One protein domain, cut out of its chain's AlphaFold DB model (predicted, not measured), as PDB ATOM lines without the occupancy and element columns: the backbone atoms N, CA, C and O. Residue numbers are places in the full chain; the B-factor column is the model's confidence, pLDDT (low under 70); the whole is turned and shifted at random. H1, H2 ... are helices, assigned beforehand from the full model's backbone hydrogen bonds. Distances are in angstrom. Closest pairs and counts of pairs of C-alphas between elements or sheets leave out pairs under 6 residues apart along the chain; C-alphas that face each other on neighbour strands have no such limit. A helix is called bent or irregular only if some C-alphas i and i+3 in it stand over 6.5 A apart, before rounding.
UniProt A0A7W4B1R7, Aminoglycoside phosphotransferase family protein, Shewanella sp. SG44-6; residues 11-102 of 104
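This is residues 11 to 102 of the 104 residues of the protein "Aminoglycoside phosphotransferase family protein" of Shewanella sp. SG44-6 (UniProt A0A7W4B1R7). A long helical hairpin, H2 and H3 side by side and running opposite ways, makes most of the length, and two shorter helices, H1 and H4, sit side by side at the end away from the hairpin's long link. H2 is kinked near residue 45, and its part before the kink reaches H4; the link of residues 64 to 75 closes the other end. The printed part has 92 residues with four named helices, H1, H2, H3 and H4 in chain order, and no named strand; the class is all helix. The whole is loose, with a radius of gyration of the C-alphas of 15.7 A, and elongated, spanning 48 by 28 by 17 A.

H1, residues 17 to 29, is close to but not clearly touching H2, residues 37 to 63: their closest C-alphas, those of Ile 28 and Lys 40, are 7.6 A apart. H2 and H3, residues 76 to 93, form a helical hairpin and touch, with a shallow tilt of 28 degrees, opposite ways; their closest C-alphas, those of Gly 55 and Ala 81, are 4.0 A apart. H1 and H3 are apart. H3 and H4, residues 95 to 102, are near each other and meet only through their link. H2 touches H4 with residues 40 to 44 alone, at a steep tilt of 53 degrees, opposite ways; the closest C-alphas are those of Arg 41 and Phe 102, 5.0 A apart. H1 and H4 touch at a shallow tilt of 18 degrees, the same way, with the C-alphas of Ala 24 and Leu 101 the closest at 7.4 A. The helix packing is only just mostly aligned, with 2 of 3 touching pairs at a shallow tilt. Every O i to N i+4 pair in H1 and H3 is within hydrogen-bond range, against 20 of 23 in H2 and 1 of 4 in H4, where 3 of 5 O i to N i+3 pairs are within range.

H1, 17.8 A from first to last C-alpha, begins at Pro 17, C-alpha (45.673, 28.114, -25.690). H2 measures 39.2 A and has a kink of 40 degrees near residue 45; it is neither bent nor irregular, but only just: C-alphas 48 and 51 are 6.3 A apart. H3 measures 25.9 A and begins at His 76, C-alpha (24.506, 13.012, -19.709). H4 is only just irregular, with C-alphas 97 and 100 at 6.7 A, and ends at Phe 102, C-alpha (42.954, 37.022, -35.546).

The two C-alphas farthest apart, those of Gly 33 and Glu 74, are 49.3 A apart. The printed part has no cut. The link from H1 to H2 is short, that from H2 to H3 is long with 12 residues, and that from H3 to H4 is tight. The mean pLDDT of the printed part is 97.1, and no printed residue is under 70.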
ATOM      1  N   ALA A  11      36.962  21.846 -13.058       97.56
ATOM      2  CA  ALA A  11      38.221  22.527 -12.749       97.56
ATOM      3  C   ALA A  11      39.315  22.263 -13.801       97.56
ATOM      4  O   ALA A  11      40.191  23.102 -14.007       97.56
ATOM      5  N   ASN A  12      39.238  21.127 -14.499       97.62
ATOM      6  CA  ASN A  12      40.149  20.754 -15.577       97.62
ATOM      7  C   ASN A  12      39.546  20.973 -16.975       97.62
ATOM      8  O   ASN A  12      40.205  20.706 -17.980       97.62
ATOM      9  N   VAL A  13      38.320  21.490 -17.077       98.44
ATOM     10  CA  VAL A  13      37.678  21.784 -18.361       98.44
ATOM     11  C   VAL A  13      38.048  23.199 -18.793       98.44
ATOM     12  O   VAL A  13      37.519  24.185 -18.294       98.44
ATOM     13  N   TYR A  14      38.968  23.318 -19.749       98.38
ATOM     14  CA  TYR A  14      39.358  24.618 -20.300       98.38
ATOM     15  C   TYR A  14      39.787  24.541 -21.767       98.38
ATOM     16  O   TYR A  14      40.170  23.493 -22.310       98.38
ATOM     17  N   ALA A  15      39.704  25.689 -22.434       98.00
ATOM     18  CA  ALA A  15      40.193  25.859 -23.788       98.00
ATOM     19  C   ALA A  15      41.723  25.967 -23.761       98.00
ATOM     20  O   ALA A  15      42.272  26.851 -23.109       98.00
ATOM     21  N   ARG A  16      42.406  25.049 -24.449       97.75
ATOM     22  CA  ARG A  16      43.868  24.929 -24.434       97.75
ATOM     23  C   ARG A  16      44.512  25.966 -25.367       97.75
ATOM     24  O   ARG A  16      44.405  25.784 -26.586       97.75
ATOM     25  N   PRO A  17      45.151  27.035 -24.853       96.56
ATOM     26  CA  PRO A  17      45.673  28.114 -25.690       96.56
ATOM     27  C   PRO A  17      46.713  27.628 -26.702       96.56
ATOM     28  O   PRO A  17      46.714  28.085 -27.839       96.56
ATOM     29  N   GLU A  18      47.564  26.676 -26.330       97.44
ATOM     30  CA  GLU A  18      48.592  26.098 -27.196       97.44
ATOM     31  C   GLU A  18      47.999  25.381 -28.415       97.44
ATOM     32  O   GLU A  18      48.515  25.519 -29.525       97.44
ATOM     33  N   ILE A  19      46.866  24.693 -28.240       97.38
ATOM     34  CA  ILE A  19      46.154  24.032 -29.340       97.38
ATOM     35  C   ILE A  19      45.476  25.064 -30.240       97.38
ATOM     36  O   ILE A  19      45.537  24.937 -31.461       97.38
ATOM     37  N   ILE A  20      44.868  26.101 -29.655       97.00
ATOM     38  CA  ILE A  20      44.230  27.184 -30.418       97.00
ATOM     39  C   ILE A  20      45.268  27.927 -31.259       97.00
ATOM     40  O   ILE A  20      45.035  28.153 -32.441       97.00
ATOM     41  N   ILE A  21      46.426  28.260 -30.681       97.00
ATOM     42  CA  ILE A  21      47.528  28.929 -31.384       97.00
ATOM     43  C   ILE A  21      48.026  28.066 -32.545       97.00
ATOM     44  O   ILE A  21      48.139  28.560 -33.667       97.00
ATOM     45  N   ALA A  22      48.299  26.780 -32.303       97.56
ATOM     46  CA  ALA A  22      48.775  25.874 -33.343       97.56
ATOM     47  C   ALA A  22      47.760  25.743 -34.495       97.56
ATOM     48  O   ALA A  22      48.133  25.866 -35.664       97.56
ATOM     49  N   ALA A  23      46.476  25.561 -34.166       96.50
ATOM     50  CA  ALA A  23      45.404  25.450 -35.150       96.50
ATOM     51  C   ALA A  23      45.214  26.750 -35.945       96.50
ATOM     52  O   ALA A  23      45.173  26.711 -37.174       96.50
ATOM     53  N   ALA A  24      45.153  27.900 -35.266       95.88
ATOM     54  CA  ALA A  24      45.001  29.205 -35.901       95.88
ATOM     55  C   ALA A  24      46.161  29.497 -36.857       95.88
ATOM     56  O   ALA A  24      45.925  29.851 -38.010       95.88
ATOM     57  N   ASN A  25      47.405  29.282 -36.414       95.56
ATOM     58  CA  ASN A  25      48.588  29.508 -37.242       95.56
ATOM     59  C   ASN A  25      48.573  28.629 -38.498       95.56
ATOM     60  O   ASN A  25      48.760  29.143 -39.597       95.56
ATOM     61  N   SER A  26      48.310  27.325 -38.357       96.69
ATOM     62  CA  SER A  26      48.278  26.403 -39.500       96.69
ATOM     63  C   SER A  26      47.142  26.720 -40.477       96.69
ATOM     64  O   SER A  26      47.340  26.697 -41.692       96.69
ATOM     65  N   TYR A  27      45.949  27.013 -39.957       96.06
ATOM     66  CA  TYR A  27      44.776  27.303 -40.776       96.06
ATOM     67  C   TYR A  27      44.937  28.625 -41.533       96.06
ATOM     68  O   TYR A  27      44.763  28.664 -42.747       96.06
ATOM     69  N   ILE A  28      45.353  29.697 -40.847       95.56
ATOM     70  CA  ILE A  28      45.556  31.020 -41.459       95.56
ATOM     71  C   ILE A  28      46.700  30.982 -42.477       95.56
ATOM     72  O   ILE A  28      46.554  31.544 -43.561       95.56
ATOM     73  N   ALA A  29      47.809  30.295 -42.176       96.06
ATOM     74  CA  ALA A  29      48.925  30.144 -43.114       96.06
ATOM     75  C   ALA A  29      48.495  29.479 -44.432       96.06
ATOM     76  O   ALA A  29      48.983  29.846 -45.498       96.06
ATOM     77  N   SER A  30      47.540  28.549 -44.369       97.06
ATOM     78  CA  SER A  30      47.011  27.847 -45.545       97.06
ATOM     79  C   SER A  30      46.071  28.708 -46.400       97.06
ATOM     80  O   SER A  30      45.751  28.332 -47.523       97.06
ATOM     81  N   LEU A  31      45.624  29.858 -45.884       96.38
ATOM     82  CA  LEU A  31      44.696  30.774 -46.555       96.38
ATOM     83  C   LEU A  31      45.350  32.113 -46.936       96.38
ATOM     84  O   LEU A  31      44.657  33.072 -47.295       96.38
ATOM     85  N   VAL A  32      46.680  32.206 -46.851       94.38
ATOM     86  CA  VAL A  32      47.424  33.410 -47.242       94.38
ATOM     87  C   VAL A  32      47.099  33.777 -48.691       94.38
ATOM     88  O   VAL A  32      47.153  32.943 -49.589       94.38
ATOM     89  N   GLY A  33      46.753  35.047 -48.911       95.56
ATOM     90  CA  GLY A  33      46.393  35.582 -50.228       95.56
ATOM     91  C   GLY A  33      44.918  35.436 -50.608       95.56
ATOM     92  O   GLY A  33      44.505  36.067 -51.577       95.56
ATOM     93  N   ILE A  34      44.120  34.671 -49.850       97.44
ATOM     94  CA  ILE A  34      42.678  34.502 -50.111       97.44
ATOM     95  C   ILE A  34      41.781  34.870 -48.924       97.44
ATOM     96  O   ILE A  34      40.652  35.294 -49.145       97.44
ATOM     97  N   ILE A  35      42.259  34.748 -47.680       96.75
ATOM     98  CA  ILE A  35      41.473  35.128 -46.501       96.75
ATOM     99  C   ILE A  35      41.334  36.648 -46.400       96.75
ATOM    100  O   ILE A  35      42.321  37.387 -46.410       96.75
ATOM    101  N   THR A  36      40.102  37.125 -46.250       96.69
ATOM    102  CA  THR A  36      39.838  38.540 -45.996       96.69
ATOM    103  C   THR A  36      40.061  38.895 -44.520       96.69
ATOM    104  O   THR A  36      39.918  38.046 -43.633       96.69
ATOM    105  N   PRO A  37      40.319  40.177 -44.195       94.81
ATOM    106  CA  PRO A  37      40.424  40.611 -42.802       94.81
ATOM    107  C   PRO A  37      39.162  40.322 -41.975       94.81
ATOM    108  O   PRO A  37      39.245  40.084 -40.771       94.81
ATOM    109  N   LEU A  38      37.978  40.347 -42.602       95.62
ATOM    110  CA  LEU A  38      36.720  40.057 -41.916       95.62
ATOM    111  C   LEU A  38      36.589  38.569 -41.574       95.62
ATOM    112  O   LEU A  38      36.238  38.247 -40.440       95.62
ATOM    113  N   GLU A  39      36.909  37.678 -42.514       96.19
ATOM    114  CA  GLU A  39      36.912  36.229 -42.276       96.19
ATOM    115  C   GLU A  39      37.941  35.841 -41.218       96.19
ATOM    116  O   GLU A  39      37.648  35.055 -40.324       96.19
ATOM    117  N   LYS A  40      39.132  36.446 -41.242       95.50
ATOM    118  CA  LYS A  40      40.151  36.172 -40.226       95.50
ATOM    119  C   LYS A  40      39.691  36.563 -38.823       95.50
ATOM    120  O   LYS A  40      39.837  35.766 -37.897       95.50
ATOM    121  N   ARG A  41      39.070  37.739 -38.665       94.38
ATOM    122  CA  ARG A  41      38.476  38.159 -37.383       94.38
ATOM    123  C   ARG A  41      37.325  37.249 -36.953       94.38
ATOM    124  O   ARG A  41      37.174  36.988 -35.759       94.38
ATOM    125  N   SER A  42      36.524  36.752 -37.898       95.56
ATOM    126  CA  SER A  42      35.391  35.878 -37.582       95.56
ATOM    127  C   SER A  42      35.823  34.504 -37.062       95.56
ATOM    128  O   SER A  42      35.046  33.884 -36.341       95.56
ATOM    129  N   LEU A  43      37.062  34.056 -37.305       96.38
ATOM    130  CA  LEU A  43      37.591  32.809 -36.732       96.38
ATOM    131  C   LEU A  43      37.583  32.815 -35.196       96.38
ATOM    132  O   LEU A  43      37.240  31.803 -34.580       96.38
ATOM    133  N   TRP A  44      37.901  33.948 -34.560       96.06
ATOM    134  CA  TRP A  44      37.823  34.060 -33.099       96.06
ATOM    135  C   TRP A  44      36.376  33.972 -32.605       96.06
ATOM    136  O   TRP A  44      36.075  33.245 -31.656       96.06
ATOM    137  N   LEU A  45      35.456  34.661 -33.291       95.50
ATOM    138  CA  LEU A  45      34.028  34.563 -33.001       95.50
ATOM    139  C   LEU A  45      33.539  33.116 -33.152       95.50
ATOM    140  O   LEU A  45      32.907  32.599 -32.237       95.50
ATOM    141  N   GLY A  46      33.880  32.450 -34.256       96.75
ATOM    142  CA  GLY A  46      33.541  31.053 -34.510       96.75
ATOM    143  C   GLY A  46      34.074  30.125 -33.422       96.75
ATOM    144  O   GLY A  46      33.328  29.299 -32.904       96.75
ATOM    145  N   THR A  47      35.321  30.328 -32.988       96.56
ATOM    146  CA  THR A  47      35.937  29.554 -31.897       96.56
ATOM    147  C   THR A  47      35.122  29.641 -30.604       96.56
ATOM    148  O   THR A  47      34.938  28.626 -29.940       96.56
ATOM    149  N   LYS A  48      34.583  30.822 -30.262       97.06
ATOM    150  CA  LYS A  48      33.692  31.009 -29.102       97.06
ATOM    151  C   LYS A  48      32.287  30.449 -29.338       97.06
ATOM    152  O   LYS A  48      31.709  29.831 -28.448       97.06
ATOM    153  N   VAL A  49      31.728  30.663 -30.526       97.81
ATOM    154  CA  VAL A  49      30.349  30.272 -30.853       97.81
ATOM    155  C   VAL A  49      30.180  28.755 -30.888       97.81
ATOM    156  O   VAL A  49      29.126  28.279 -30.491       97.81
ATOM    157  N   MET A  50      31.192  27.987 -31.299       98.06
ATOM    158  CA  MET A  50      31.110  26.521 -31.353       98.06
ATOM    159  C   MET A  50      30.730  25.867 -30.006       98.06
ATOM    160  O   MET A  50      29.692  25.202 -29.957       98.06
ATOM    161  N   PRO A  51      31.481  26.061 -28.900       98.38
ATOM    162  CA  PRO A  51      31.108  25.499 -27.602       98.38
ATOM    163  C   PRO A  51      29.826  26.121 -27.036       98.38
ATOM    164  O   PRO A  51      29.026  25.415 -26.433       98.38
ATOM    165  N   LEU A  52      29.559  27.411 -27.280       98.75
ATOM    166  CA  LEU A  52      28.286  28.024 -26.878       98.75
ATOM    167  C   LEU A  52      27.092  27.334 -27.555       98.75
ATOM    168  O   LEU A  52      26.125  26.968 -26.893       98.75
ATOM    169  N   MET A  53      27.173  27.131 -28.870       98.75
ATOM    170  CA  MET A  53      26.136  26.474 -29.659       98.75
ATOM    171  C   MET A  53      25.931  25.029 -29.202       98.75
ATOM    172  O   MET A  53      24.788  24.619 -29.015       98.75
ATOM    173  N   LEU A  54      27.008  24.262 -29.002       98.56
ATOM    174  CA  LEU A  54      26.909  22.890 -28.499       98.56
ATOM    175  C   LEU A  54      26.307  22.845 -27.092       98.56
ATOM    176  O   LEU A  54      25.383  22.074 -26.867       98.56
ATOM    177  N   GLY A  55      26.753  23.714 -26.181       98.75
ATOM    178  CA  GLY A  55      26.211  23.800 -24.826       98.75
ATOM    179  C   GLY A  55      24.708  24.081 -24.810       98.75
ATOM    180  O   GLY A  55      23.953  23.378 -24.143       98.75
ATOM    181  N   VAL A  56      24.252  25.048 -25.615       98.81
ATOM    182  CA  VAL A  56      22.819  25.348 -25.775       98.81
ATOM    183  C   VAL A  56      22.065  24.156 -26.359       98.81
ATOM    184  O   VAL A  56      20.975  23.841 -25.886       98.81
ATOM    185  N   ARG A  57      22.624  23.465 -27.360       98.81
ATOM    186  CA  ARG A  57      21.975  22.305 -27.989       98.81
ATOM    187  C   ARG A  57      21.860  21.118 -27.035       98.81
ATOM    188  O   ARG A  57      20.793  20.522 -26.985       98.81
ATOM    189  N   PHE A  58      22.902  20.814 -26.266       98.88
ATOM    190  CA  PHE A  58      22.862  19.761 -25.251       98.88
ATOM    191  C   PHE A  58      21.869  20.084 -24.133       98.88
ATOM    192  O   PHE A  58      21.059  19.236 -23.778       98.88
ATOM    193  N   LEU A  59      21.863  21.326 -23.635       98.81
ATOM    194  CA  LEU A  59      20.902  21.751 -22.615       98.81
ATOM    195  C   LEU A  59      19.464  21.668 -23.133       98.81
ATOM    196  O   LEU A  59      18.573  21.203 -22.431       98.81
ATOM    197  N   THR A  60      19.245  22.118 -24.368       98.81
ATOM    198  CA  THR A  60      17.935  22.036 -25.022       98.81
ATOM    199  C   THR A  60      17.484  20.588 -25.152       98.81
ATOM    200  O   THR A  60      16.326  20.290 -24.887       98.81
ATOM    201  N   ASP A  61      18.385  19.688 -25.544       98.81
ATOM    202  CA  ASP A  61      18.052  18.276 -25.697       98.81
ATOM    203  C   ASP A  61      17.725  17.611 -24.355       98.81
ATOM    204  O   ASP A  61      16.701  16.944 -24.253       98.81
ATOM    205  N   TYR A  62      18.497  17.903 -23.303       98.75
ATOM    206  CA  TYR A  62      18.196  17.459 -21.938       98.75
ATOM    207  C   TYR A  62      16.801  17.909 -21.480       98.75
ATOM    208  O   TYR A  62      15.997  17.105 -21.014       98.75
ATOM    209  N   LEU A  63      16.458  19.186 -21.685       98.69
ATOM    210  CA  LEU A  63      15.133  19.716 -21.334       98.69
ATOM    211  C   LEU A  63      13.998  19.113 -22.178       98.69
ATOM    212  O   LEU A  63      12.852  19.096 -21.734       98.69
ATOM    213  N   ASN A  64      14.315  18.608 -23.371       98.50
ATOM    214  CA  ASN A  64      13.374  17.933 -24.261       98.50
ATOM    215  C   ASN A  64      13.312  16.410 -24.044       98.50
ATOM    216  O   ASN A  64      12.611  15.730 -24.795       98.50
ATOM    217  N   GLY A  65      14.006  15.871 -23.036       98.12
ATOM    218  CA  GLY A  65      14.007  14.439 -22.731       98.12
ATOM    219  C   GLY A  65      14.949  13.608 -23.608       98.12
ATOM    220  O   GLY A  65      14.627  12.463 -23.916       98.12
ATOM    221  N   ASP A  66      16.084  14.184 -24.016       98.25
ATOM    222  CA  ASP A  66      17.209  13.495 -24.665       98.25
ATOM    223  C   ASP A  66      16.845  12.766 -25.970       98.25
ATOM    224  O   ASP A  66      17.181  11.600 -26.195       98.25
ATOM    225  N   VAL A  67      16.131  13.463 -26.856       98.25
ATOM    226  CA  VAL A  67      15.583  12.889 -28.097       98.25
ATOM    227  C   VAL A  67      16.534  12.984 -29.292       98.25
ATOM    228  O   VAL A  67      16.300  12.325 -30.308       98.25
ATOM    229  N   TYR A  68      17.584  13.806 -29.211       98.38
ATOM    230  CA  TYR A  68      18.504  14.070 -30.319       98.38
ATOM    231  C   TYR A  68      19.887  13.435 -30.122       98.38
ATOM    232  O   TYR A  68      20.383  12.742 -31.013       98.38
ATOM    233  N   PHE A  69      20.537  13.669 -28.982       98.19
ATOM    234  CA  PHE A  69      21.865  13.151 -28.663       98.19
ATOM    235  C   PHE A  69      21.758  11.911 -27.780       98.19
ATOM    236  O   PHE A  69      21.174  11.945 -26.702       98.19
ATOM    237  N   GLY A  70      22.413  10.824 -28.193       97.94
ATOM    238  CA  GLY A  70      22.454   9.597 -27.399       97.94
ATOM    239  C   GLY A  70      23.065   9.814 -26.011       97.94
ATOM    240  O   GLY A  70      24.166  10.373 -25.878       97.94
ATOM    241  N   ILE A  71      22.371   9.313 -24.987       98.44
ATOM    242  CA  ILE A  71      22.796   9.361 -23.586       98.44
ATOM    243  C   ILE A  71      23.327   8.008 -23.095       98.44
ATOM    244  O   ILE A  71      23.021   6.955 -23.649       98.44
ATOM    245  N   LYS A  72      24.150   8.046 -22.043       97.94
ATOM    246  CA  LYS A  72      24.675   6.861 -21.341       97.94
ATOM    247  C   LYS A  72      24.137   6.759 -19.910       97.94
ATOM    248  O   LYS A  72      24.232   5.701 -19.301       97.94
ATOM    249  N   TYR A  73      23.621   7.864 -19.378       97.94
ATOM    250  CA  TYR A  73      23.066   8.021 -18.040       97.94
ATOM    251  C   TYR A  73      22.144   9.252 -18.029       97.94
ATOM    252  O   TYR A  73      22.197  10.061 -18.955       97.94
ATOM    253  N   GLU A  74      21.311   9.385 -16.998       97.31
ATOM    254  CA  GLU A  74      20.189  10.341 -16.932       97.31
ATOM    255  C   GLU A  74      20.579  11.810 -17.187       97.31
ATOM    256  O   GLU A  74      19.907  12.501 -17.934       97.31
ATOM    257  N   ASN A  75      21.706  12.281 -16.645       98.25
ATOM    258  CA  ASN A  75      22.136  13.682 -16.769       98.25
ATOM    259  C   ASN A  75      23.172  13.922 -17.879       98.25
ATOM    260  O   ASN A  75      23.850  14.947 -17.886       98.25
ATOM    261  N   HIS A  76      23.347  12.986 -18.813       98.62
ATOM    262  CA  HIS A  76      24.506  13.012 -19.709       98.62
ATOM    263  C   HIS A  76      24.560  14.257 -20.605       98.62
ATOM    264  O   HIS A  76      25.617  14.872 -20.736       98.62
ATOM    265  N   ASN A  77      23.435  14.680 -21.188       98.75
ATOM    266  CA  ASN A  77      23.416  15.906 -21.986       98.75
ATOM    267  C   ASN A  77      23.477  17.173 -21.118       98.75
ATOM    268  O   ASN A  77      24.042  18.172 -21.558       98.75
ATOM    269  N   LEU A  78      23.002  17.138 -19.869       98.81
ATOM    270  CA  LEU A  78      23.218  18.241 -18.930       98.81
ATOM    271  C   LEU A  78      24.713  18.422 -18.617       98.81
ATOM    272  O   LEU A  78      25.224  19.539 -18.696       98.81
ATOM    273  N   ASP A  79      25.431  17.335 -18.337       98.75
ATOM    274  CA  ASP A  79      26.870  17.377 -18.054       98.75
ATOM    275  C   ASP A  79      27.667  17.882 -19.262       98.75
ATOM    276  O   ASP A  79      28.515  18.769 -19.126       98.75
ATOM    277  N   ARG A  80      27.336  17.401 -20.468       98.81
ATOM    278  CA  ARG A  80      27.912  17.914 -21.721       98.81
ATOM    279  C   ARG A  80      27.633  19.401 -21.910       98.81
ATOM    280  O   ARG A  80      28.522  20.148 -22.319       98.81
ATOM    281  N   ALA A  81      26.415  19.852 -21.604       98.88
ATOM    282  CA  ALA A  81      26.060  21.261 -21.704       98.88
ATOM    283  C   ALA A  81      26.923  22.127 -20.780       98.88
ATOM    284  O   ALA A  81      27.501  23.119 -21.229       98.88
ATOM    285  N   ILE A  82      27.051  21.725 -19.512       98.81
ATOM    286  CA  ILE A  82      27.874  22.423 -18.522       98.81
ATOM    287  C   ILE A  82      29.334  22.457 -18.985       98.81
ATOM    288  O   ILE A  82      29.926  23.533 -19.024       98.81
ATOM    289  N   ASN A  83      29.882  21.323 -19.431       98.75
ATOM    290  CA  ASN A  83      31.250  21.217 -19.938       98.75
ATOM    291  C   ASN A  83      31.517  22.199 -21.096       98.75
ATOM    292  O   ASN A  83      32.461  22.992 -21.043       98.75
ATOM    293  N   GLN A  84      30.650  22.224 -22.113       98.81
ATOM    294  CA  GLN A  84      30.805  23.131 -23.256       98.81
ATOM    295  C   GLN A  84      30.678  24.608 -22.852       98.81
ATOM    296  O   GLN A  84      31.446  25.450 -23.325       98.81
ATOM    297  N   LEU A  85      29.771  24.944 -21.931       98.75
ATOM    298  CA  LEU A  85      29.653  26.307 -21.409       98.75
ATOM    299  C   LEU A  85      30.875  26.715 -20.568       98.75
ATOM    300  O   LEU A  85      31.297  27.871 -20.640       98.75
ATOM    301  N   THR A  86      31.508  25.782 -19.850       98.81
ATOM    302  CA  THR A  86      32.797  26.016 -19.179       98.81
ATOM    303  C   THR A  86      33.911  26.301 -20.195       98.81
ATOM    304  O   THR A  86      34.681  27.247 -20.015       98.81
ATOM    305  N   ILE A  87      33.967  25.572 -21.318       98.69
ATOM    306  CA  ILE A  87      34.906  25.873 -22.415       98.69
ATOM    307  C   ILE A  87      34.655  27.266 -23.000       98.69
ATOM    308  O   ILE A  87      35.609  28.018 -23.210       98.69
ATOM    309  N   TYR A  88      33.393  27.641 -23.226       98.62
ATOM    310  CA  TYR A  88      33.042  28.984 -23.689       98.62
ATOM    311  C   TYR A  88      33.533  30.069 -22.719       98.62
ATOM    312  O   TYR A  88      34.199  31.015 -23.142       98.62
ATOM    313  N   GLN A  89      33.278  29.915 -21.418       98.62
ATOM    314  CA  GLN A  89      33.763  30.849 -20.396       98.62
ATOM    315  C   GLN A  89      35.294  30.940 -20.388       98.62
ATOM    316  O   GLN A  89      35.844  32.042 -20.338       98.62
ATOM    317  N   SER A  90      35.985  29.804 -20.515       98.44
ATOM    318  CA  SER A  90      37.443  29.755 -20.626       98.44
ATOM    319  C   SER A  90      37.965  30.522 -21.850       98.44
ATOM    320  O   SER A  90      38.978  31.211 -21.750       98.44
ATOM    321  N   LEU A  91      37.278  30.458 -22.997       98.12
ATOM    322  CA  LEU A  91      37.637  31.240 -24.187       98.12
ATOM    323  C   LEU A  91      37.423  32.742 -23.979       98.12
ATOM    324  O   LEU A  91      38.287  33.530 -24.357       98.12
ATOM    325  N   VAL A  92      36.303  33.139 -23.364       97.94
ATOM    326  CA  VAL A  92      36.014  34.549 -23.046       97.94
ATOM    327  C   VAL A  92      37.088  35.125 -22.116       97.94
ATOM    328  O   VAL A  92      37.604  36.208 -22.372       97.94
ATOM    329  N   GLN A  93      37.504  34.381 -21.090       97.88
ATOM    330  CA  GLN A  93      38.578  34.804 -20.178       97.88
ATOM    331  C   GLN A  93      39.941  34.945 -20.875       97.88
ATOM    332  O   GLN A  93      40.779  35.741 -20.456       97.88
ATOM    333  N   GLN A  94      40.175  34.185 -21.946       96.88
ATOM    334  CA  GLN A  94      41.416  34.212 -22.722       96.88
ATOM    335  C   GLN A  94      41.388  35.203 -23.895       96.88
ATOM    336  O   GLN A  94      42.380  35.312 -24.620       96.88
ATOM    337  N   GLU A  95      40.292  35.943 -24.087       94.88
ATOM    338  CA  GLU A  95      40.073  36.807 -25.250       94.88
ATOM    339  C   GLU A  95      41.193  37.827 -25.454       94.88
ATOM    340  O   GLU A  95      41.766  37.895 -26.541       94.88
ATOM    341  N   THR A  96      41.598  38.532 -24.396       92.62
ATOM    342  CA  THR A  96      42.693  39.515 -24.460       92.62
ATOM    343  C   THR A  96      44.004  38.904 -24.962       92.62
ATOM    344  O   THR A  96      44.770  39.571 -25.654       92.62
ATOM    345  N   ARG A  97      44.268  37.628 -24.649       93.19
ATOM    346  CA  ARG A  97      45.494  36.928 -25.052       93.19
ATOM    347  C   ARG A  97      45.414  36.413 -26.489       93.19
ATOM    348  O   ARG A  97      46.383  36.540 -27.232       93.19
ATOM    349  N   LEU A  98      44.292  35.802 -26.865       94.44
ATOM    350  CA  LEU A  98      44.184  35.013 -28.097       94.44
ATOM    351  C   LEU A  98      43.638  35.803 -29.290       94.44
ATOM    352  O   LEU A  98      43.986  35.489 -30.426       94.44
ATOM    353  N   MET A  99      42.836  36.848 -29.064       91.56
ATOM    354  CA  MET A  99      42.218  37.624 -30.145       91.56
ATOM    355  C   MET A  99      43.252  38.307 -31.061       91.56
ATOM    356  O   MET A  99      42.994  38.513 -32.251       91.56
ATOM    357  N   SER A 100      44.447  38.610 -30.544       91.31
ATOM    358  CA  SER A 100      45.543  39.222 -31.311       91.31
ATOM    359  C   SER A 100      45.972  38.391 -32.531       91.31
ATOM    360  O   SER A 100      46.326  38.962 -33.559       91.31
ATOM    361  N   LEU A 101      45.835  37.060 -32.472       91.38
ATOM    362  CA  LEU A 101      46.140  36.142 -33.581       91.38
ATOM    363  C   LEU A 101      45.226  36.359 -34.801       91.38
ATOM    364  O   LEU A 101      45.590  36.044 -35.934       91.38
ATOM    365  N   PHE A 102      44.038  36.918 -34.569       91.94
ATOM    366  CA  PHE A 102      42.954  37.022 -35.546       91.94
ATOM    367  C   PHE A 102      42.699  38.459 -36.023       91.94
ATOM    368  O   PHE A 102      41.817  38.681 -36.848       91.94
TER     369      PHE A 102